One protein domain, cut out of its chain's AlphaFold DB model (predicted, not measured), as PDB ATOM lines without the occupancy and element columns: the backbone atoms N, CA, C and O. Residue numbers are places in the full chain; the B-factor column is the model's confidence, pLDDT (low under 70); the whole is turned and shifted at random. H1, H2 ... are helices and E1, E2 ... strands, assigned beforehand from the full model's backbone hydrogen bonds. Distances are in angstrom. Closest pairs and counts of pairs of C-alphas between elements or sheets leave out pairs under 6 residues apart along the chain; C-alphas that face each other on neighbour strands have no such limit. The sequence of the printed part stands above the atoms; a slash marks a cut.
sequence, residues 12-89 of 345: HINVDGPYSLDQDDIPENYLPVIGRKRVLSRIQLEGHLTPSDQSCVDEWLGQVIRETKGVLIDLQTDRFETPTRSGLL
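What this domain is: This is residues 12 to 89 of the 345 residues of an uncharacterized protein of Erythrobacter mangrovi (UniProt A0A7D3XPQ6). A small three-stranded sheet, E3, E4 and E5, meets the later part of helix H1, while a long two-stranded hairpin, E1 and E2, runs along the other side of the domain. H1 folds back after E2 and runs the other way, spaced from the hairpin, and residues 21 to 38 loop out at the end where E1 turns to E2. The printed part has 78 residues, with one named helix and five named strands in the order E1 E2 H1 E3 E4 E5, a mixed class; both sheets are antiparallel, ordered E3 E4 E5 and E1 E2. It is compact, with a radius of gyration of the C-alphas of 12.9 A, and spans 37 by 25 by 23 A, only just elongated.

Where its parts are: E3 is residues 72 to 74, E4 79 to 81 and E5 86 to 88, where C-alpha 88 is at (-47.272, 35.179, 40.878). H1, residues 51 to 68, is 25.6 A long. E1, residues 12 to 20, is 24.5 A long from C-alpha 12 at (-28.101, 17.665, 38.244), and E2, residues 39 to 47, is 26.4 A long.

How they stand to each other: E3, E4 and E5 form a meander, each strand the antiparallel neighbour of the one before. N 72 and O 81 are 2.9 A apart, and N 80 and O 87 2.9 A, within hydrogen-bond range. H1 is on this sheet but only grazes it, with residues 61 to 65; the closest C-alphas of H1 and E3, Ile 65 and Leu 72, are 6.8 A apart. In H1 every O i to N i+4 pair is within hydrogen-bond range. E1 and E2 are a hairpin, antiparallel at 164 degrees, with N 14 and O 44 at 2.9 A. E2 and E3 are near each other; E1 and H1 are apart.

The domain as a whole: The C-alphas farthest apart, Asp 24 and Ser 52, are 38.3 A apart. The printed part has no cut. The link E1 to E2 is long, with 18 residues, and the others are tight. Mean pLDDT of the printed part is 88.4; residue 24 is under 70.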
ATOM      1  N   HIS A  12     -29.222  16.749  38.024       89.62
ATOM      2  CA  HIS A  12     -28.101  17.665  38.244       89.62
ATOM      3  C   HIS A  12     -28.586  19.089  38.538       89.62
ATOM      4  O   HIS A  12     -29.535  19.572  37.923       89.62
ATOM      5  N   ILE A  13     -27.913  19.765  39.475       92.50
ATOM      6  CA  ILE A  13     -28.145  21.177  39.796       92.50
ATOM      7  C   ILE A  13     -26.929  21.969  39.340       92.50
ATOM      8  O   ILE A  13     -25.843  21.825  39.902       92.50
ATOM      9  N   ASN A  14     -27.129  22.837  38.357       92.12
ATOM     10  CA  ASN A  14     -26.118  23.774  37.897       92.12
ATOM     11  C   ASN A  14     -26.426  25.152  38.478       92.12
ATOM     12  O   ASN A  14     -27.505  25.706  38.263       92.12
ATOM     13  N   VAL A  15     -25.479  25.703  39.235       91.81
ATOM     14  CA  VAL A  15     -25.574  27.059  39.784       91.81
ATOM     15  C   VAL A  15     -24.532  27.927  39.106       91.81
ATOM     16  O   VAL A  15     -23.337  27.658  39.196       91.81
ATOM     17  N   ASP A  16     -25.000  28.976  38.448       90.62
ATOM     18  CA  ASP A  16     -24.186  29.902  37.678       90.62
ATOM     19  C   ASP A  16     -24.284  31.331  38.250       90.62
ATOM     20  O   ASP A  16     -25.346  31.763  38.714       90.62
ATOM     21  N   GLY A  17     -23.170  32.067  38.249       86.88
ATOM     22  CA  GLY A  17     -22.997  33.346  38.954       86.88
ATOM     23  C   GLY A  17     -22.138  33.246  40.234       86.88
ATOM     24  O   GLY A  17     -21.413  32.271  40.425       86.88
ATOM     25  N   PRO A  18     -22.175  34.249  41.138       88.56
ATOM     26  CA  PRO A  18     -23.071  35.405  41.151       88.56
ATOM     27  C   PRO A  18     -22.740  36.460  40.086       88.56
ATOM     28  O   PRO A  18     -21.592  36.873  39.929       88.56
ATOM     29  N   TYR A  19     -23.775  36.972  39.429       83.19
ATOM     30  CA  TYR A  19     -23.707  38.082  38.484       83.19
ATOM     31  C   TYR A  19     -24.167  39.380  39.136       83.19
ATOM     32  O   TYR A  19     -25.220  39.422  39.769       83.19
ATOM     33  N   SER A  20     -23.412  40.462  38.954       83.75
ATOM     34  CA  SER A  20     -23.902  41.802  39.290       83.75
ATOM     35  C   SER A  20     -24.859  42.270  38.197       83.75
ATOM     36  O   SER A  20     -24.471  42.291  37.029       83.75
ATOM     37  N   LEU A  21     -26.072  42.666  38.578       79.25
ATOM     38  CA  LEU A  21     -27.061  43.248  37.671       79.25
ATOM     39  C   LEU A  21     -27.183  44.751  37.899       79.25
ATOM     40  O   LEU A  21     -27.218  45.205  39.045       79.25
ATOM     41  N   ASP A  22     -27.322  45.515  36.824       74.69
ATOM     42  CA  ASP A  22     -27.821  46.881  36.922       74.69
ATOM     43  C   ASP A  22     -29.358  46.864  36.965       74.69
ATOM     44  O   ASP A  22     -29.999  45.901  36.547       74.69
ATOM     45  N   GLN A  23     -29.987  47.917  37.501       77.88
ATOM     46  CA  GLN A  23     -31.457  47.993  37.555       77.88
ATOM     47  C   GLN A  23     -32.083  47.876  36.158       77.88
ATOM     48  O   GLN A  23     -33.143  47.276  36.015       77.88
ATOM     49  N   ASP A  24     -31.406  48.427  35.153       67.94
ATOM     50  CA  ASP A  24     -31.860  48.429  33.764       67.94
ATOM     51  C   ASP A  24     -31.758  47.047  33.098       67.94
ATOM     52  O   ASP A  24     -32.406  46.828  32.077       67.94
ATOM     53  N   ASP A  25     -30.998  46.114  33.690       70.19
ATOM     54  CA  ASP A  25     -30.902  44.717  33.248       70.19
ATOM     55  C   ASP A  25     -32.061  43.852  33.806       70.19
ATOM     56  O   ASP A  25     -32.152  42.663  33.495       70.19
ATOM     57  N   ILE A  26     -32.932  44.411  34.661       78.62
ATOM     58  CA  ILE A  26     -34.028  43.691  35.324       78.62
ATOM     59  C   ILE A  26     -35.365  44.050  34.659       78.62
ATOM     60  O   ILE A  26     -35.706  45.235  34.600       78.62
ATOM     61  N   PRO A  27     -36.157  43.054  34.216       77.06
ATOM     62  CA  PRO A  27     -37.516  43.278  33.732       77.06
ATOM     63  C   PRO A  27     -38.365  44.079  34.725       77.06
ATOM     64  O   PRO A  27     -38.295  43.863  35.938       77.06
ATOM     65  N   GLU A  28     -39.181  45.011  34.227       76.94
ATOM     66  CA  GLU A  28     -39.928  45.934  35.092       76.94
ATOM     67  C   GLU A  28     -40.884  45.202  36.037       76.94
ATOM     68  O   GLU A  28     -40.983  45.575  37.205       76.94
ATOM     69  N   ASN A  29     -41.501  44.106  35.591       79.94
ATOM     70  CA  ASN A  29     -42.374  43.266  36.412       79.94
ATOM     71  C   ASN A  29     -41.641  42.537  37.555       79.94
ATOM     72  O   ASN A  29     -42.276  42.105  38.517       79.94
ATOM     73  N   TYR A  30     -40.309  42.427  37.504       86.50
ATOM     74  CA  TYR A  30     -39.511  41.816  38.572       86.50
ATOM     75  C   TYR A  30     -39.072  42.851  39.623       86.50
ATOM     76  O   TYR A  30     -38.809  42.506  40.778       86.50
ATOM     77  N   LEU A  31     -39.011  44.140  39.266       85.81
ATOM     78  CA  LEU A  31     -38.576  45.211  40.172       85.81
ATOM     79  C   LEU A  31     -39.409  45.342  41.464       85.81
ATOM     80  O   LEU A  31     -38.800  45.634  42.497       85.81
ATOM     81  N   PRO A  32     -40.743  45.119  41.480       86.62
ATOM     82  CA  PRO A  32     -41.537  45.178  42.706       86.62
ATOM     83  C   PRO A  32     -41.172  44.109  43.741       86.62
ATOM     84  O   PRO A  32     -41.419  44.312  44.932       86.62
ATOM     85  N   VAL A  33     -40.612  42.973  43.306       88.00
ATOM     86  CA  VAL A  33     -40.283  41.852  44.200       88.00
ATOM     87  C   VAL A  33     -38.797  41.802  44.548       88.00
ATOM     88  O   VAL A  33     -38.456  41.435  45.669       88.00
ATOM     89  N   ILE A  34     -37.910  42.223  43.641       86.31
ATOM     90  CA  ILE A  34     -36.460  42.244  43.867       86.31
ATOM     91  C   ILE A  34     -36.026  43.589  44.459       86.31
ATOM     92  O   ILE A  34     -36.247  44.645  43.865       86.31
ATOM     93  N   GLY A  35     -35.175  43.592  45.486       78.00
ATOM     94  CA  GLY A  35     -34.172  44.667  45.567       78.00
ATOM     95  C   GLY A  35     -33.561  44.908  46.897       78.00
ATOM     96  O   GLY A  35     -33.627  44.036  47.716       78.00
ATOM     97  N   ARG A  36     -32.864  46.003  47.199       78.81
ATOM     98  CA  ARG A  36     -32.081  46.888  46.318       78.81
ATOM     99  C   ARG A  36     -30.733  46.275  45.918       78.81
ATOM    100  O   ARG A  36     -30.051  46.845  45.079       78.81
ATOM    101  N   LYS A  37     -30.330  45.155  46.532       76.56
ATOM    102  CA  LYS A  37     -29.100  44.432  46.184       76.56
ATOM    103  C   LYS A  37     -29.342  43.622  44.911       76.56
ATOM    104  O   LYS A  37     -30.341  42.915  44.820       76.56
ATOM    105  N   ARG A  38     -28.459  43.776  43.926       79.12
ATOM    106  CA  ARG A  38     -28.663  43.301  42.551       79.12
ATOM    107  C   ARG A  38     -27.629  42.240  42.201       79.12
ATOM    108  O   ARG A  38     -26.690  42.483  41.451       79.12
ATOM    109  N   VAL A  39     -27.781  41.078  42.825       87.44
ATOM    110  CA  VAL A  39     -26.961  39.903  42.535       87.44
ATOM    111  C   VAL A  39     -27.882  38.803  42.033       87.44
ATOM    112  O   VAL A  39     -28.866  38.489  42.698       87.44
ATOM    113  N   LEU A  40     -27.566  38.249  40.868       89.88
ATOM    114  CA  LEU A  40     -28.293  37.149  40.252       89.88
ATOM    115  C   LEU A  40     -27.445  35.883  40.303       89.88
ATOM    116  O   LEU A  40     -26.318  35.876  39.816       89.88
ATOM    117  N   SER A  41     -28.022  34.809  40.823       92.06
ATOM    118  CA  SER A  41     -27.546  33.450  40.573       92.06
ATOM    119  C   SER A  41     -28.590  32.739  39.725       92.06
ATOM    120  O   SER A  41     -29.782  32.825  40.021       92.06
ATOM    121  N   ARG A  42     -28.156  32.063  38.664       91.69
ATOM    122  CA  ARG A  42     -29.023  31.226  37.834       91.69
ATOM    123  C   ARG A  42     -28.908  29.793  38.319       91.69
ATOM    124  O   ARG A  42     -27.803  29.287  38.465       91.69
ATOM    125  N   ILE A  43     -30.044  29.165  38.582       93.19
ATOM    126  CA  ILE A  43     -30.115  27.771  39.015       93.19
ATOM    127  C   ILE A  43     -30.834  27.009  37.911       93.19
ATOM    128  O   ILE A  43     -31.953  27.362  37.544       93.19
ATOM    129  N   GLN A  44     -30.172  26.005  37.358       92.31
ATOM    130  CA  GLN A  44     -30.716  25.116  36.343       92.31
ATOM    131  C   GLN A  44     -30.805  23.713  36.927       92.31
ATOM    132  O   GLN A  44     -29.832  23.194  37.473       92.31
ATOM    133  N   LEU A  45     -31.993  23.125  36.822       91.88
ATOM    134  CA  LEU A  45     -32.242  21.737  37.173       91.88
ATOM    135  C   LEU A  45     -32.271  20.935  35.873       91.88
ATOM    136  O   LEU A  45     -33.089  21.205  34.992       91.88
ATOM    137  N   GLU A  46     -31.355  19.985  35.740       89.12
ATOM    138  CA  GLU A  46     -31.194  19.153  34.551       89.12
ATOM    139  C   GLU A  46     -31.456  17.683  34.872       89.12
ATOM    140  O   GLU A  46     -31.181  17.206  35.975       89.12
ATOM    141  N   GLY A  47     -31.952  16.949  33.876       88.38
ATOM    142  CA  GLY A  47     -32.224  15.520  33.994       88.38
ATOM    143  C   GLY A  47     -33.592  15.199  34.597       88.38
ATOM    144  O   GLY A  47     -34.517  16.010  34.554       88.38
ATOM    145  N   HIS A  48     -33.744  13.971  35.091       87.56
ATOM    146  CA  HIS A  48     -34.998  13.504  35.681       87.56
ATOM    147  C   HIS A  48     -34.916  13.586  37.202       87.56
ATOM    148  O   HIS A  48     -34.114  12.883  37.811       87.56
ATOM    149  N   LEU A  49     -35.750  14.434  37.803       87.88
ATOM    150  CA  LEU A  49     -35.864  14.553  39.252       87.88
ATOM    151  C   LEU A  49     -36.905  13.567  39.770       87.88
ATOM    152  O   LEU A  49     -38.054  13.569  39.318       87.88
ATOM    153  N   THR A  50     -36.526  12.747  40.745       91.19
ATOM    154  CA  THR A  50     -37.507  11.973  41.509       91.19
ATOM    155  C   THR A  50     -38.283  12.895  42.465       91.19
ATOM    156  O   THR A  50     -37.829  13.997  42.780       91.19
ATOM    157  N   PRO A  51     -39.442  12.472  43.006       90.50
ATOM    158  CA  PRO A  51     -40.148  13.251  44.030       90.50
ATOM    159  C   PRO A  51     -39.299  13.541  45.286       90.50
ATOM    160  O   PRO A  51     -39.486  14.570  45.940       90.50
ATOM    161  N   SER A  52     -38.359  12.646  45.615       90.56
ATOM    162  CA  SER A  52     -37.413  12.843  46.720       90.56
ATOM    163  C   SER A  52     -36.398  13.937  46.387       90.56
ATOM    164  O   SER A  52     -36.191  14.839  47.194       90.56
ATOM    165  N   ASP A  53     -35.834  13.910  45.173       91.94
ATOM    166  CA  ASP A  53     -34.929  14.956  44.678       91.94
ATOM    167  C   ASP A  53     -35.598  16.326  44.688       91.94
ATOM    168  O   ASP A  53     -35.012  17.292  45.171       91.94
ATOM    169  N   GLN A  54     -36.845  16.407  44.213       90.81
ATOM    170  CA  GLN A  54     -37.600  17.658  44.209       90.81
ATOM    171  C   GLN A  54     -37.753  18.222  45.626       90.81
ATOM    172  O   GLN A  54     -37.508  19.404  45.841       90.81
ATOM    173  N   SER A  55     -38.074  17.369  46.604       91.62
ATOM    174  CA  SER A  55     -38.207  17.786  48.007       91.62
ATOM    175  C   SER A  55     -36.882  18.327  48.562       91.62
ATOM    176  O   SER A  55     -36.865  19.378  49.200       91.62
ATOM    177  N   CYS A  56     -35.760  17.664  48.261       92.38
ATOM    178  CA  CYS A  56     -34.422  18.132  48.633       92.38
ATOM    179  C   CYS A  56     -34.075  19.487  47.993       92.38
ATOM    180  O   CYS A  56     -33.495  20.354  48.651       92.38
ATOM    181  N   VAL A  57     -34.418  19.680  46.714       93.44
ATOM    182  CA  VAL A  57     -34.209  20.952  46.007       93.44
ATOM    183  C   VAL A  57     -35.046  22.061  46.632       93.44
ATOM    184  O   VAL A  57     -34.507  23.130  46.912       93.44
ATOM    185  N   ASP A  58     -36.327  21.813  46.896       93.19
ATOM    186  CA  ASP A  58     -37.240  22.800  47.476       93.19
ATOM    187  C   ASP A  58     -36.780  23.227  48.880       93.19
ATOM    188  O   ASP A  58     -36.748  24.419  49.202       93.19
ATOM    189  N   GLU A  59     -36.342  22.274  49.710       94.19
ATOM    190  CA  GLU A  59     -35.773  22.558  51.031       94.19
ATOM    191  C   GLU A  59     -34.501  23.407  50.944       94.19
ATOM    192  O   GLU A  59     -34.363  24.399  51.675       94.19
ATOM    193  N   TRP A  60     -33.596  23.052  50.027       95.56
ATOM    194  CA  TRP A  60     -32.363  23.794  49.780       95.56
ATOM    195  C   TRP A  60     -32.644  25.216  49.289       95.56
ATOM    196  O   TRP A  60     -32.112  26.173  49.855       95.56
ATOM    197  N   LEU A  61     -33.516  25.389  48.295       94.75
ATOM    198  CA  LEU A  61     -33.914  26.702  47.789       94.75
ATOM    199  C   LEU A  61     -34.559  27.546  48.893       94.75
ATOM    200  O   LEU A  61     -34.191  28.709  49.078       94.75
ATOM    201  N   GLY A  62     -35.441  26.952  49.700       94.19
ATOM    202  CA  GLY A  62     -36.023  27.608  50.867       94.19
ATOM    203  C   GLY A  62     -34.963  28.048  51.883       94.19
ATOM    204  O   GLY A  62     -35.053  29.143  52.447       94.19
ATOM    205  N   GLN A  63     -33.923  27.238  52.106       94.69
ATOM    206  CA  GLN A  63     -32.791  27.608  52.956       94.69
ATOM    207  C   GLN A  63     -31.991  28.772  52.355       94.69
ATOM    208  O   GLN A  63     -31.722  29.750  53.058       94.69
ATOM    209  N   VAL A  64     -31.684  28.719  51.055       92.56
ATOM    210  CA  VAL A  64     -30.984  29.787  50.326       92.56
ATOM    211  C   VAL A  64     -31.736  31.106  50.465       92.56
ATOM    212  O   VAL A  64     -31.130  32.114  50.833       92.56
ATOM    213  N   ILE A  65     -33.050  31.116  50.234       93.44
ATOM    214  CA  ILE A  65     -33.890  32.313  50.363       93.44
ATOM    215  C   ILE A  65     -33.822  32.870  51.792       93.44
ATOM    216  O   ILE A  65     -33.583  34.067  51.968       93.44
ATOM    217  N   ARG A  66     -33.980  32.023  52.820       92.25
ATOM    218  CA  ARG A  66     -33.956  32.446  54.233       92.25
ATOM    219  C   ARG A  66     -32.613  33.043  54.654       92.25
ATOM    220  O   ARG A  66     -32.598  34.081  55.315       92.25
ATOM    221  N   GLU A  67     -31.500  32.424  54.267       92.38
ATOM    222  CA  GLU A  67     -30.160  32.881  54.655       92.38
ATOM    223  C   GLU A  67     -29.720  34.128  53.887       92.38
ATOM    224  O   GLU A  67     -29.155  35.060  54.463       92.38
ATOM    225  N   THR A  68     -29.999  34.176  52.583       89.31
ATOM    226  CA  THR A  68     -29.591  35.303  51.732       89.31
ATOM    227  C   THR A  68     -30.541  36.491  51.826       89.31
ATOM    228  O   THR A  68     -30.170  37.602  51.438       89.31
ATOM    229  N   LYS A  69     -31.760  36.271  52.341       90.06
ATOM    230  CA  LYS A  69     -32.898  37.195  52.218       90.06
ATOM    231  C   LYS A  69     -33.162  37.570  50.754       90.06
ATOM    232  O   LYS A  69     -33.509  38.711  50.455       90.06
ATOM    233  N   GLY A  70     -32.902  36.619  49.857       90.81
ATOM    234  CA  GLY A  70     -33.043  36.765  48.417       90.81
ATOM    235  C   GLY A  70     -34.479  36.574  47.940       90.81
ATOM    236  O   GLY A  70     -35.410  36.416  48.731       90.81
ATOM    237  N   VAL A  71     -34.630  36.584  46.619       93.38
ATOM    238  CA  VAL A  71     -35.883  36.296  45.922       93.38
ATOM    239  C   VAL A  71     -35.603  35.154  44.961       93.38
ATOM    240  O   VAL A  71     -34.699  35.266  44.134       93.38
ATOM    241  N   LEU A  72     -36.354  34.067  45.081       94.44
ATOM    242  CA  LEU A  72     -36.391  33.014  44.077       94.44
ATOM    243  C   LEU A  72     -37.467  33.371  43.060       94.44
ATOM    244  O   LEU A  72     -38.574  33.733  43.449       94.44
ATOM    245  N   ILE A  73     -37.136  33.280  41.777       93.12
ATOM    246  CA  ILE A  73     -38.083  33.449  40.677       93.12
ATOM    247  C   ILE A  73     -38.011  32.189  39.825       93.12
ATOM    248  O   ILE A  73     -36.954  31.871  39.281       93.12
ATOM    249  N   ASP A  74     -39.132  31.486  39.721       92.06
ATOM    250  CA  ASP A  74     -39.302  30.375  38.799       92.06
ATOM    251  C   ASP A  74     -39.739  30.924  37.438       92.06
ATOM    252  O   ASP A  74     -40.861  31.398  37.267       92.06
ATOM    253  N   LEU A  75     -38.827  30.852  36.468       88.06
ATOM    254  CA  LEU A  75     -39.040  31.331  35.103       88.06
ATOM    255  C   LEU A  75     -40.020  30.461  34.296       88.06
ATOM    256  O   LEU A  75     -40.417  30.866  33.209       88.06
ATOM    257  N   GLN A  76     -40.380  29.263  34.771       86.75
ATOM    258  CA  GLN A  76     -41.337  28.385  34.086       86.75
ATOM    259  C   GLN A  76     -42.783  28.669  34.494       86.75
ATOM    260  O   GLN A  76     -43.698  28.476  33.693       86.75
ATOM    261  N   THR A  77     -42.994  29.099  35.738       88.88
ATOM    262  CA  THR A  77     -44.331  29.338  36.305       88.88
ATOM    263  C   THR A  77     -44.605  30.803  36.633       88.88
ATOM    264  O   THR A  77     -45.699  31.120  37.101       88.88
ATOM    265  N   ASP A  78     -43.622  31.686  36.423       88.50
ATOM    266  CA  ASP A  78     -43.638  33.097  36.822       88.50
ATOM    267  C   ASP A  78     -43.953  33.294  38.314       88.50
ATOM    268  O   ASP A  78     -44.491  34.320  38.741       88.50
ATOM    269  N   ARG A  79     -43.627  32.305  39.150       92.88
ATOM    270  CA  ARG A  79     -43.803  32.395  40.600       92.88
ATOM    271  C   ARG A  79     -42.565  32.987  41.238       92.88
ATOM    272  O   ARG A  79     -41.442  32.672  40.858       92.88
ATOM    273  N   PHE A  80     -42.775  33.804  42.260       94.56
ATOM    274  CA  PHE A  80     -41.695  34.276  43.111       94.56
ATOM    275  C   PHE A  80     -41.893  33.834  44.558       94.56
ATOM    276  O   PHE A  80     -43.020  33.699  45.047       94.56
ATOM    277  N   GLU A  81     -40.776  33.673  45.260       94.75
ATOM    278  CA  GLU A  81     -40.725  33.375  46.683       94.75
ATOM    279  C   GLU A  81     -39.645  34.212  47.378       94.75
ATOM    280  O   GLU A  81     -38.548  34.437  46.872       94.75
ATOM    281  N   THR A  82     -39.985  34.704  48.562       92.88
ATOM    282  CA  THR A  82     -39.131  35.467  49.477       92.88
ATOM    283  C   THR A  82     -39.281  34.860  50.874       92.88
ATOM    284  O   THR A  82     -40.221  34.096  51.096       92.88
ATOM    285  N   PRO A  83     -38.466  35.250  51.875       91.56
ATOM    286  CA  PRO A  83     -38.605  34.704  53.226       91.56
ATOM    287  C   PRO A  83     -39.986  34.918  53.870       91.56
ATOM    288  O   PRO A  83     -40.308  34.246  54.844       91.56
ATOM    289  N   THR A  84     -40.779  35.880  53.382       91.50
ATOM    290  CA  THR A  84     -42.049  36.294  54.008       91.50
ATOM    291  C   THR A  84     -43.248  36.312  53.064       91.50
ATOM    292  O   THR A  84     -44.365  36.566  53.507       91.50
ATOM    293  N   ARG A  85     -43.045  36.124  51.760       92.06
ATOM    294  CA  ARG A  85     -44.088  36.269  50.737       92.06
ATOM    295  C   ARG A  85     -43.790  35.363  49.555       92.06
ATOM    296  O   ARG A  85     -42.652  35.322  49.101       92.06
ATOM    297  N   SER A  86     -44.830  34.755  49.007       93.62
ATOM    298  CA  SER A  86     -44.820  34.135  47.688       93.62
ATOM    299  C   SER A  86     -45.991  34.658  46.857       93.62
ATOM    300  O   SER A  86     -46.937  35.248  47.391       93.62
ATOM    301  N   GLY A  87     -45.912  34.502  45.542       93.12
ATOM    302  CA  GLY A  87     -46.968  34.934  44.637       93.12
ATOM    303  C   GLY A  87     -46.633  34.663  43.181       93.12
ATOM    304  O   GLY A  87     -45.584  34.109  42.866       93.12
ATOM    305  N   LEU A  88     -47.548  35.059  42.303       91.31
ATOM    306  CA  LEU A  88     -47.272  35.179  40.878       91.31
ATOM    307  C   LEU A  88     -46.686  36.562  40.619       91.31
ATOM    308  O   LEU A  88     -47.121  37.548  41.223       91.31
ATOM    309  N   LEU A  89     -45.695  36.623  39.741       86.12
ATOM    310  CA  LEU A  89     -45.295  37.869  39.120       86.12
ATOM    311  C   LEU A  89     -46.480  38.394  38.315       86.12
ATOM    312  O   LEU A  89     -47.254  37.623  37.742       86.12
TER     313      LEU A  89